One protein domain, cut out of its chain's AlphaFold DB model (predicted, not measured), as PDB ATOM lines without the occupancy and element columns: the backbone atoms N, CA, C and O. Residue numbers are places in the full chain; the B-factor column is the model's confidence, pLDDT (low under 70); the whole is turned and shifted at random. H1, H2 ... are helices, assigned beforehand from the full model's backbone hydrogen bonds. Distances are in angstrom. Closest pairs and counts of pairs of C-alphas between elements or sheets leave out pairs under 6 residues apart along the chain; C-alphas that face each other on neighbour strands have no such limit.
ATOM      1  N   GLY A  15     -32.614   1.450 182.340       71.50
ATOM      2  CA  GLY A  15     -32.580   0.367 183.327       71.50
ATOM      3  C   GLY A  15     -33.038  -0.999 182.799       71.50
ATOM      4  O   GLY A  15     -32.760  -2.006 183.437       71.50
ATOM      5  N   SER A  16     -33.688  -1.055 181.634       71.94
ATOM      6  CA  SER A  16     -34.055  -2.297 180.941       71.94
ATOM      7  C   SER A  16     -33.018  -2.739 179.896       71.94
ATOM      8  O   SER A  16     -33.149  -3.813 179.318       71.94
ATOM      9  N   CYS A  17     -31.991  -1.932 179.607       76.69
ATOM     10  CA  CYS A  17     -30.971  -2.247 178.607       76.69
ATOM     11  C   CYS A  17     -29.878  -3.150 179.194       76.69
ATOM     12  O   CYS A  17     -29.258  -2.800 180.197       76.69
ATOM     13  N   ARG A  18     -29.556  -4.263 178.520       76.12
ATOM     14  CA  ARG A  18     -28.480  -5.187 178.937       76.12
ATOM     15  C   ARG A  18     -27.120  -4.508 179.120       76.12
ATOM     16  O   ARG A  18     -26.442  -4.786 180.098       76.12
ATOM     17  N   TYR A  19     -26.751  -3.585 178.231       79.19
ATOM     18  CA  TYR A  19     -25.478  -2.867 178.336       79.19
ATOM     19  C   TYR A  19     -25.451  -1.954 179.559       79.19
ATOM     20  O   TYR A  19     -24.418  -1.807 180.196       79.19
ATOM     21  N   PHE A  20     -26.589  -1.351 179.911       81.62
ATOM     22  CA  PHE A  20     -26.684  -0.532 181.117       81.62
ATOM     23  C   PHE A  20     -26.644  -1.399 182.377       81.62
ATOM     24  O   PHE A  20     -25.926  -1.069 183.308       81.62
ATOM     25  N   MET A  21     -27.355  -2.532 182.386       80.06
ATOM     26  CA  MET A  21     -27.354  -3.472 183.515       80.06
ATOM     27  C   MET A  21     -25.978  -4.100 183.789       80.06
ATOM     28  O   MET A  21     -25.715  -4.488 184.922       80.06
ATOM     29  N   ASN A  22     -25.120  -4.191 182.773       83.00
ATOM     30  CA  ASN A  22     -23.776  -4.758 182.880       83.00
ATOM     31  C   ASN A  22     -22.666  -3.703 183.067       83.00
ATOM     32  O   ASN A  22     -21.496  -4.058 182.974       83.00
ATOM     33  N   ASP A  23     -22.997  -2.422 183.281       83.56
ATOM     34  CA  ASP A  23     -22.027  -1.310 183.342       83.56
ATOM     35  C   ASP A  23     -21.171  -1.131 182.059       83.56
ATOM     36  O   ASP A  23     -20.077  -0.568 182.078       83.56
ATOM     37  N   GLU A  24     -21.688  -1.562 180.905       83.12
ATOM     38  CA  GLU A  24     -21.038  -1.499 179.581       83.12
ATOM     39  C   GLU A  24     -21.617  -0.389 178.677       83.12
ATOM     40  O   GLU A  24     -21.193  -0.208 177.530       83.12
ATOM     41  N   CYS A  25     -22.621   0.353 179.154       82.44
ATOM     42  CA  CYS A  25     -23.335   1.349 178.358       82.44
ATOM     43  C   CYS A  25     -22.527   2.640 178.171       82.44
ATOM     44  O   CYS A  25     -22.247   3.366 179.122       82.44
ATOM     45  N   LYS A  26     -22.254   2.979 176.911       82.19
ATOM     46  CA  LYS A  26     -21.616   4.223 176.454       82.19
ATOM     47  C   LYS A  26     -22.604   5.169 175.754       82.19
ATOM     48  O   LYS A  26     -22.232   6.260 175.337       82.19
ATOM     49  N   GLY A  27     -23.878   4.774 175.670       78.38
ATOM     50  CA  GLY A  27     -24.970   5.528 175.048       78.38
ATOM     51  C   GLY A  27     -25.401   4.966 173.690       78.38
ATOM     52  O   GLY A  27     -24.589   4.442 172.932       78.38
ATOM     53  N   CYS A  28     -26.690   5.087 173.359       75.88
ATOM     54  CA  CYS A  28     -27.275   4.496 172.143       75.88
ATOM     55  C   CYS A  28     -26.728   5.071 170.823       75.88
ATOM     56  O   CYS A  28     -26.847   4.422 169.792       75.88
ATOM     57  N   GLY A  29     -26.130   6.265 170.840       73.25
ATOM     58  CA  GLY A  29     -25.459   6.857 169.675       73.25
ATOM     59  C   GLY A  29     -24.006   6.402 169.481       73.25
ATOM     60  O   GLY A  29     -23.315   6.931 168.617       73.25
ATOM     61  N   THR A  30     -23.516   5.467 170.299       77.50
ATOM     62  CA  THR A  30     -22.113   5.010 170.312       77.50
ATOM     63  C   THR A  30     -22.007   3.525 169.959       77.50
ATOM     64  O   THR A  30     -23.013   2.886 169.663       77.50
ATOM     65  N   GLU A  31     -20.807   2.950 170.043       74.62
ATOM     66  CA  GLU A  31     -20.541   1.509 169.899       74.62
ATOM     67  C   GLU A  31     -21.406   0.595 170.784       74.62
ATOM     68  O   GLU A  31     -21.648  -0.546 170.412       74.62
ATOM     69  N   SER A  32     -21.976   1.081 171.896       70.19
ATOM     70  CA  SER A  32     -22.947   0.298 172.683       70.19
ATOM     71  C   SER A  32     -24.236  -0.052 171.928       70.19
ATOM     72  O   SER A  32     -25.075  -0.771 172.465       70.19
ATOM     73  N   ARG A  33     -24.434   0.470 170.711       75.31
ATOM     74  CA  ARG A  33     -25.524   0.066 169.816       75.31
ATOM     75  C   ARG A  33     -25.214  -1.184 168.997       75.31
ATOM     76  O   ARG A  33     -26.153  -1.782 168.482       75.31
ATOM     77  N   GLU A  34     -23.946  -1.573 168.861       77.88
ATOM     78  CA  GLU A  34     -23.584  -2.786 168.126       77.88
ATOM     79  C   GLU A  34     -24.234  -4.001 168.807       77.88
ATOM     80  O   GLU A  34     -24.121  -4.191 170.019       77.88
ATOM     81  N   GLY A  35     -24.995  -4.792 168.045       77.25
ATOM     82  CA  GLY A  35     -25.759  -5.928 168.575       77.25
ATOM     83  C   GLY A  35     -26.983  -5.551 169.425       77.25
ATOM     84  O   GLY A  35     -27.403  -6.337 170.276       77.25
ATOM     85  N   CYS A  36     -27.534  -4.344 169.259       81.12
ATOM     86  CA  CYS A  36     -28.831  -3.967 169.820       81.12
ATOM     87  C   CYS A  36     -29.960  -4.292 168.829       81.12
ATOM     88  O   CYS A  36     -30.275  -3.474 167.966       81.12
ATOM     89  N   ASP A  37     -30.627  -5.434 169.021       83.88
ATOM     90  CA  ASP A  37     -31.694  -5.933 168.132       83.88
ATOM     91  C   ASP A  37     -32.806  -4.904 167.861       83.88
ATOM     92  O   ASP A  37     -33.375  -4.841 166.774       83.88
ATOM     93  N   ILE A  38     -33.145  -4.069 168.852       83.81
ATOM     94  CA  ILE A  38     -34.192  -3.053 168.679       83.81
ATOM     95  C   ILE A  38     -33.691  -1.879 167.831       83.81
ATOM     96  O   ILE A  38     -34.456  -1.297 167.065       83.81
ATOM     97  N   TYR A  39     -32.420  -1.502 167.990       83.56
ATOM     98  CA  TYR A  39     -31.829  -0.434 167.190       83.56
ATOM     99  C   TYR A  39     -31.735  -0.867 165.729       83.56
ATOM    100  O   TYR A  39     -32.179  -0.117 164.865       83.56
ATOM    101  N   GLU A  40     -31.234  -2.078 165.480       86.81
ATOM    102  CA  GLU A  40     -31.165  -2.689 164.149       86.81
ATOM    103  C   GLU A  40     -32.559  -2.747 163.511       86.81
ATOM    104  O   GLU A  40     -32.781  -2.166 162.451       86.81
ATOM    105  N   CYS A  41     -33.551  -3.286 164.226       89.25
ATOM    106  CA  CYS A  41     -34.928  -3.328 163.739       89.25
ATOM    107  C   CYS A  41     -35.496  -1.933 163.412       89.25
ATOM    108  O   CYS A  41     -36.098  -1.727 162.361       89.25
ATOM    109  N   CYS A  42     -35.322  -0.956 164.306       87.56
ATOM    110  CA  CYS A  42     -35.891   0.379 164.129       87.56
ATOM    111  C   CYS A  42     -35.193   1.163 163.014       87.56
ATOM    112  O   CYS A  42     -35.867   1.703 162.142       87.56
ATOM    113  N   ARG A  43     -33.862   1.274 163.070       85.06
ATOM    114  CA  ARG A  43     -33.078   2.184 162.226       85.06
ATOM    115  C   ARG A  43     -32.636   1.552 160.917       85.06
ATOM    116  O   ARG A  43     -32.565   2.271 159.926       85.06
ATOM    117  N   GLU A  44     -32.291   0.270 160.934       86.44
ATOM    118  CA  GLU A  44     -31.630  -0.399 159.811       86.44
ATOM    119  C   GLU A  44     -32.626  -1.218 158.989       86.44
ATOM    120  O   GLU A  44     -32.624  -1.122 157.767       86.44
ATOM    121  N   GLU A  45     -33.527  -1.966 159.637       90.88
ATOM    122  CA  GLU A  45     -34.515  -2.790 158.928       90.88
ATOM    123  C   GLU A  45     -35.761  -2.005 158.503       90.88
ATOM    124  O   GLU A  45     -36.246  -2.172 157.385       90.88
ATOM    125  N   LYS A  46     -36.322  -1.184 159.404       89.38
ATOM    126  CA  LYS A  46     -37.581  -0.453 159.166       89.38
ATOM    127  C   LYS A  46     -37.387   1.014 158.777       89.38
ATOM    128  O   LYS A  46     -38.374   1.676 158.471       89.38
ATOM    129  N   GLU A  47     -36.150   1.514 158.806       89.88
ATOM    130  CA  GLU A  47     -35.792   2.904 158.472       89.88
ATOM    131  C   GLU A  47     -36.607   3.969 159.243       89.88
ATOM    132  O   GLU A  47     -36.863   5.069 158.754       89.88
ATOM    133  N   LEU A  48     -37.018   3.656 160.473       86.56
ATOM    134  CA  LEU A  48     -37.795   4.539 161.343       86.56
ATOM    135  C   LEU A  48     -36.875   5.400 162.201       86.56
ATOM    136  O   LEU A  48     -35.787   4.973 162.588       86.56
ATOM    137  N   LEU A  49     -37.326   6.595 162.580       81.88
ATOM    138  CA  LEU A  49     -36.613   7.401 163.566       81.88
ATOM    139  C   LEU A  49     -36.916   6.916 164.980       81.88
ATOM    140  O   LEU A  49     -35.997   6.871 165.806       81.88
ATOM    141  N   PHE A  50     -38.168   6.518 165.229       80.44
ATOM    142  CA  PHE A  50     -38.633   6.025 166.515       80.44
ATOM    143  C   PHE A  50     -39.413   4.709 166.412       80.44
ATOM    144  O   PHE A  50     -40.245   4.537 165.526       80.44
ATOM    145  N   CYS A  51     -39.258   3.802 167.388       82.38
ATOM    146  CA  CYS A  51     -40.051   2.566 167.423       82.38
ATOM    147  C   CYS A  51     -41.564   2.848 167.485       82.38
ATOM    148  O   CYS A  51     -42.341   2.021 167.023       82.38
ATOM    149  N   SER A  52     -41.999   3.991 168.034       81.31
ATOM    150  CA  SER A  52     -43.413   4.395 168.059       81.31
ATOM    151  C   SER A  52     -44.009   4.664 166.674       81.31
ATOM    152  O   SER A  52     -45.223   4.762 166.548       81.31
ATOM    153  N   GLU A  53     -43.170   4.811 165.646       84.81
ATOM    154  CA  GLU A  53     -43.590   4.918 164.244       84.81
ATOM    155  C   GLU A  53     -43.828   3.537 163.611       84.81
ATOM    156  O   GLU A  53     -44.326   3.445 162.492       84.81
ATOM    157  N   CYS A  54     -43.487   2.451 164.312       87.19
ATOM    158  CA  CYS A  54     -43.729   1.098 163.836       87.19
ATOM    159  C   CYS A  54     -45.231   0.790 163.845       87.19
ATOM    160  O   CYS A  54     -45.886   0.937 164.874       87.19
ATOM    161  N   GLU A  55     -45.763   0.293 162.726       90.69
ATOM    162  CA  GLU A  55     -47.179  -0.095 162.612       90.69
ATOM    163  C   GLU A  55     -47.594  -1.147 163.652       90.69
ATOM    164  O   GLU A  55     -48.705  -1.106 164.175       90.69
ATOM    165  N   ASP A  56     -46.669  -2.041 164.009       89.06
ATOM    166  CA  ASP A  56     -46.881  -3.096 165.004       89.06
ATOM    167  C   ASP A  56     -46.569  -2.646 166.439       89.06
ATOM    168  O   ASP A  56     -46.383  -3.489 167.319       89.06
ATOM    169  N   PHE A  57     -46.410  -1.346 166.704       85.00
ATOM    170  CA  PHE A  57     -45.988  -0.873 168.019       85.00
ATOM    171  C   PHE A  57     -47.033  -1.187 169.114       85.00
ATOM    172  O   PHE A  57     -48.202  -0.828 168.965       85.00
ATOM    173  N   PRO A  58     -46.636  -1.778 170.263       80.25
ATOM    174  CA  PRO A  58     -45.305  -2.301 170.586       80.25
ATOM    175  C   PRO A  58     -45.037  -3.654 169.901       80.25
ATOM    176  O   PRO A  58     -45.746  -4.635 170.146       80.25
ATOM    177  N   CYS A  59     -43.975  -3.730 169.091       84.06
ATOM    178  CA  CYS A  59     -43.649  -4.944 168.340       84.06
ATOM    179  C   CYS A  59     -42.989  -6.007 169.232       84.06
ATOM    180  O   CYS A  59     -42.518  -5.726 170.338       84.06
ATOM    181  N   ASP A  60     -42.916  -7.248 168.755       85.69
ATOM    182  CA  ASP A  60     -42.392  -8.362 169.553       85.69
ATOM    183  C   ASP A  60     -40.893  -8.251 169.855       85.69
ATOM    184  O   ASP A  60     -40.432  -8.736 170.889       85.69
ATOM    185  N   ILE A  61     -40.120  -7.589 168.990       85.81
ATOM    186  CA  ILE A  61     -38.710  -7.270 169.265       85.81
ATOM    187  C   ILE A  61     -38.635  -6.332 170.466       85.81
ATOM    188  O   ILE A  61     -37.981  -6.660 171.453       85.81
ATOM    189  N   LEU A  62     -39.399  -5.236 170.438       80.31
ATOM    190  CA  LEU A  62     -39.463  -4.300 171.550       80.31
ATOM    191  C   LEU A  62     -39.882  -5.019 172.839       80.31
ATOM    192  O   LEU A  62     -39.129  -4.991 173.806       80.31
ATOM    193  N   LYS A  63     -41.011  -5.742 172.844       77.88
ATOM    194  CA  LYS A  63     -41.523  -6.453 174.034       77.88
ATOM    195  C   LYS A  63     -40.496  -7.395 174.667       77.88
ATOM    196  O   LYS A  63     -40.378  -7.425 175.893       77.88
ATOM    197  N   ARG A  64     -39.753  -8.154 173.852       76.88
ATOM    198  CA  ARG A  64     -38.704  -9.070 174.331       76.88
ATOM    199  C   ARG A  64     -37.544  -8.321 174.973       76.88
ATOM    200  O   ARG A  64     -37.038  -8.755 176.002       76.88
ATOM    201  N   SER A  65     -37.152  -7.196 174.392       71.44
ATOM    202  CA  SER A  65     -35.970  -6.460 174.823       71.44
ATOM    203  C   SER A  65     -36.199  -5.524 176.014       71.44
ATOM    204  O   SER A  65     -35.244  -5.257 176.734       71.44
ATOM    205  N   ILE A  66     -37.426  -5.038 176.266       65.75
ATOM    206  CA  ILE A  66     -37.720  -4.214 177.461       65.75
ATOM    207  C   ILE A  66     -38.086  -5.010 178.717       65.75
ATOM    208  O   ILE A  66     -38.288  -4.388 179.760       65.75
ATOM    209  N   GLY A  67     -38.174  -6.347 178.664       54.69
ATOM    210  CA  GLY A  67     -38.628  -7.143 179.813       54.69
ATOM    211  C   GLY A  67     -39.915  -6.566 180.406       54.69
ATOM    212  O   GLY A  67     -39.994  -6.318 181.609       54.69
ATOM    213  N   VAL A  68     -40.865  -6.201 179.538       51.88
ATOM    214  CA  VAL A  68     -41.917  -5.253 179.913       51.88
ATOM    215  C   VAL A  68     -42.800  -5.863 180.980       51.88
ATOM    216  O   VAL A  68     -43.493  -6.851 180.738       51.88
ATOM    217  N   HIS A  69     -42.835  -5.229 182.150       46.59
ATOM    218  CA  HIS A  69     -43.970  -5.406 183.033       46.59
ATOM    219  C   HIS A  69     -45.195  -4.822 182.299       46.59
ATOM    220  O   HIS A  69     -45.169  -3.629 181.987       46.59
ATOM    221  N   PRO A  70     -46.258  -5.603 182.020       54.22
ATOM    222  CA  PRO A  70     -47.367  -5.209 181.135       54.22
ATOM    223  C   PRO A  70     -47.959  -3.825 181.438       54.22
ATOM    224  O   PRO A  70     -48.252  -3.052 180.530       54.22
ATOM    225  N   LYS A  71     -48.013  -3.470 182.728       55.97
ATOM    226  CA  LYS A  71     -48.471  -2.168 183.232       55.97
ATOM    227  C   LYS A  71     -47.753  -0.951 182.619       55.97
ATOM    228  O   LYS A  71     -48.380   0.070 182.386       55.97
ATOM    229  N   PHE A  72     -46.457  -1.053 182.310       53.97
ATOM    230  CA  PHE A  72     -45.704   0.060 181.719       53.97
ATOM    231  C   PHE A  72     -46.181   0.401 180.294       53.97
ATOM    232  O   PHE A  72     -46.176   1.569 179.913       53.97
ATOM    233  N   LEU A  73     -46.637  -0.595 179.521       55.09
ATOM    234  CA  LEU A  73     -47.212  -0.374 178.185       55.09
ATOM    235  C   LEU A  73     -48.592   0.284 178.272       55.09
ATOM    236  O   LEU A  73     -48.898   1.180 177.489       55.09
ATOM    237  N   GLU A  74     -49.405  -0.137 179.242       58.84
ATOM    238  CA  GLU A  74     -50.716   0.462 179.517       58.84
ATOM    239  C   GLU A  74     -50.590   1.927 179.950       58.84
ATOM    240  O   GLU A  74     -51.391   2.765 179.535       58.84
ATOM    241  N   ASP A  75     -49.567   2.245 180.744       57.34
ATOM    242  CA  ASP A  75     -49.282   3.610 181.180       57.34
ATOM    243  C   ASP A  75     -48.746   4.466 180.014       57.34
ATOM    244  O   ASP A  75     -49.152   5.617 179.869       57.34
ATOM    245  N   GLN A  76     -47.903   3.916 179.124       54.62
ATOM    246  CA  GLN A  76     -47.426   4.631 177.927       54.62
ATOM    247  C   GLN A  76     -48.558   5.008 176.960       54.62
ATOM    248  O   GLN A  76     -48.558   6.121 176.432       54.62
ATOM    249  N   ALA A  77     -49.548   4.132 176.773       56.38
ATOM    250  CA  ALA A  77     -50.716   4.397 175.928       56.38
ATOM    251  C   ALA A  77     -51.598   5.557 176.438       56.38
ATOM    252  O   ALA A  77     -52.403   6.100 175.682       56.38
TER     253      ALA A  77
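AT A GLANCE: This is residues 15 to 77 of the 86 residues of the protein "DUF3795 domain-containing protein" of Thorarchaeota archaeon (strain OWC) (UniProt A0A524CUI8). Two short helices, H2 and H3, form a hairpin, with H1 and H4 set apart on opposite sides of it and much of the rest made of long loops. The 63 printed residues hold four named helices, H1 to H4 in order, and no named strand; the class is all helix, with 26 residues in helices, under half. The whole is compact, radius of gyration of the C-alphas 12.1 A, and only just flat, spanning 30 by 26 by 14 A.

HOW THE PARTS SIT: H1, residues 18 to 21, touches no helix. H2, residues 37 to 45, and H3, residues 60 to 65, touch, their closest C-alphas those of Ile 38 and Leu 62, 6.1 A apart. This helical hairpin has a steep tilt of 44 degrees, opposite ways. H4, residues 70 to 76, touches no helix. Every O i to N i+4 pair is within hydrogen-bond range in H3 and H4, 4 of 5 in H2; H1 is too short for one.

IN THESE COORDINATES: H1, 5.0 A long, begins at C-alpha 18 (-28.480, -5.187, 178.937). H2 measures 10.1 A, H3 8.5 A and H4 10.3 A, ending at C-alpha 76 (-47.426, 4.631, 177.927).

THE WHOLE: The printed part has no cut. Links H1 to H2 and H2 to H3 are long. Residues 66 to 77 have pLDDT under 70.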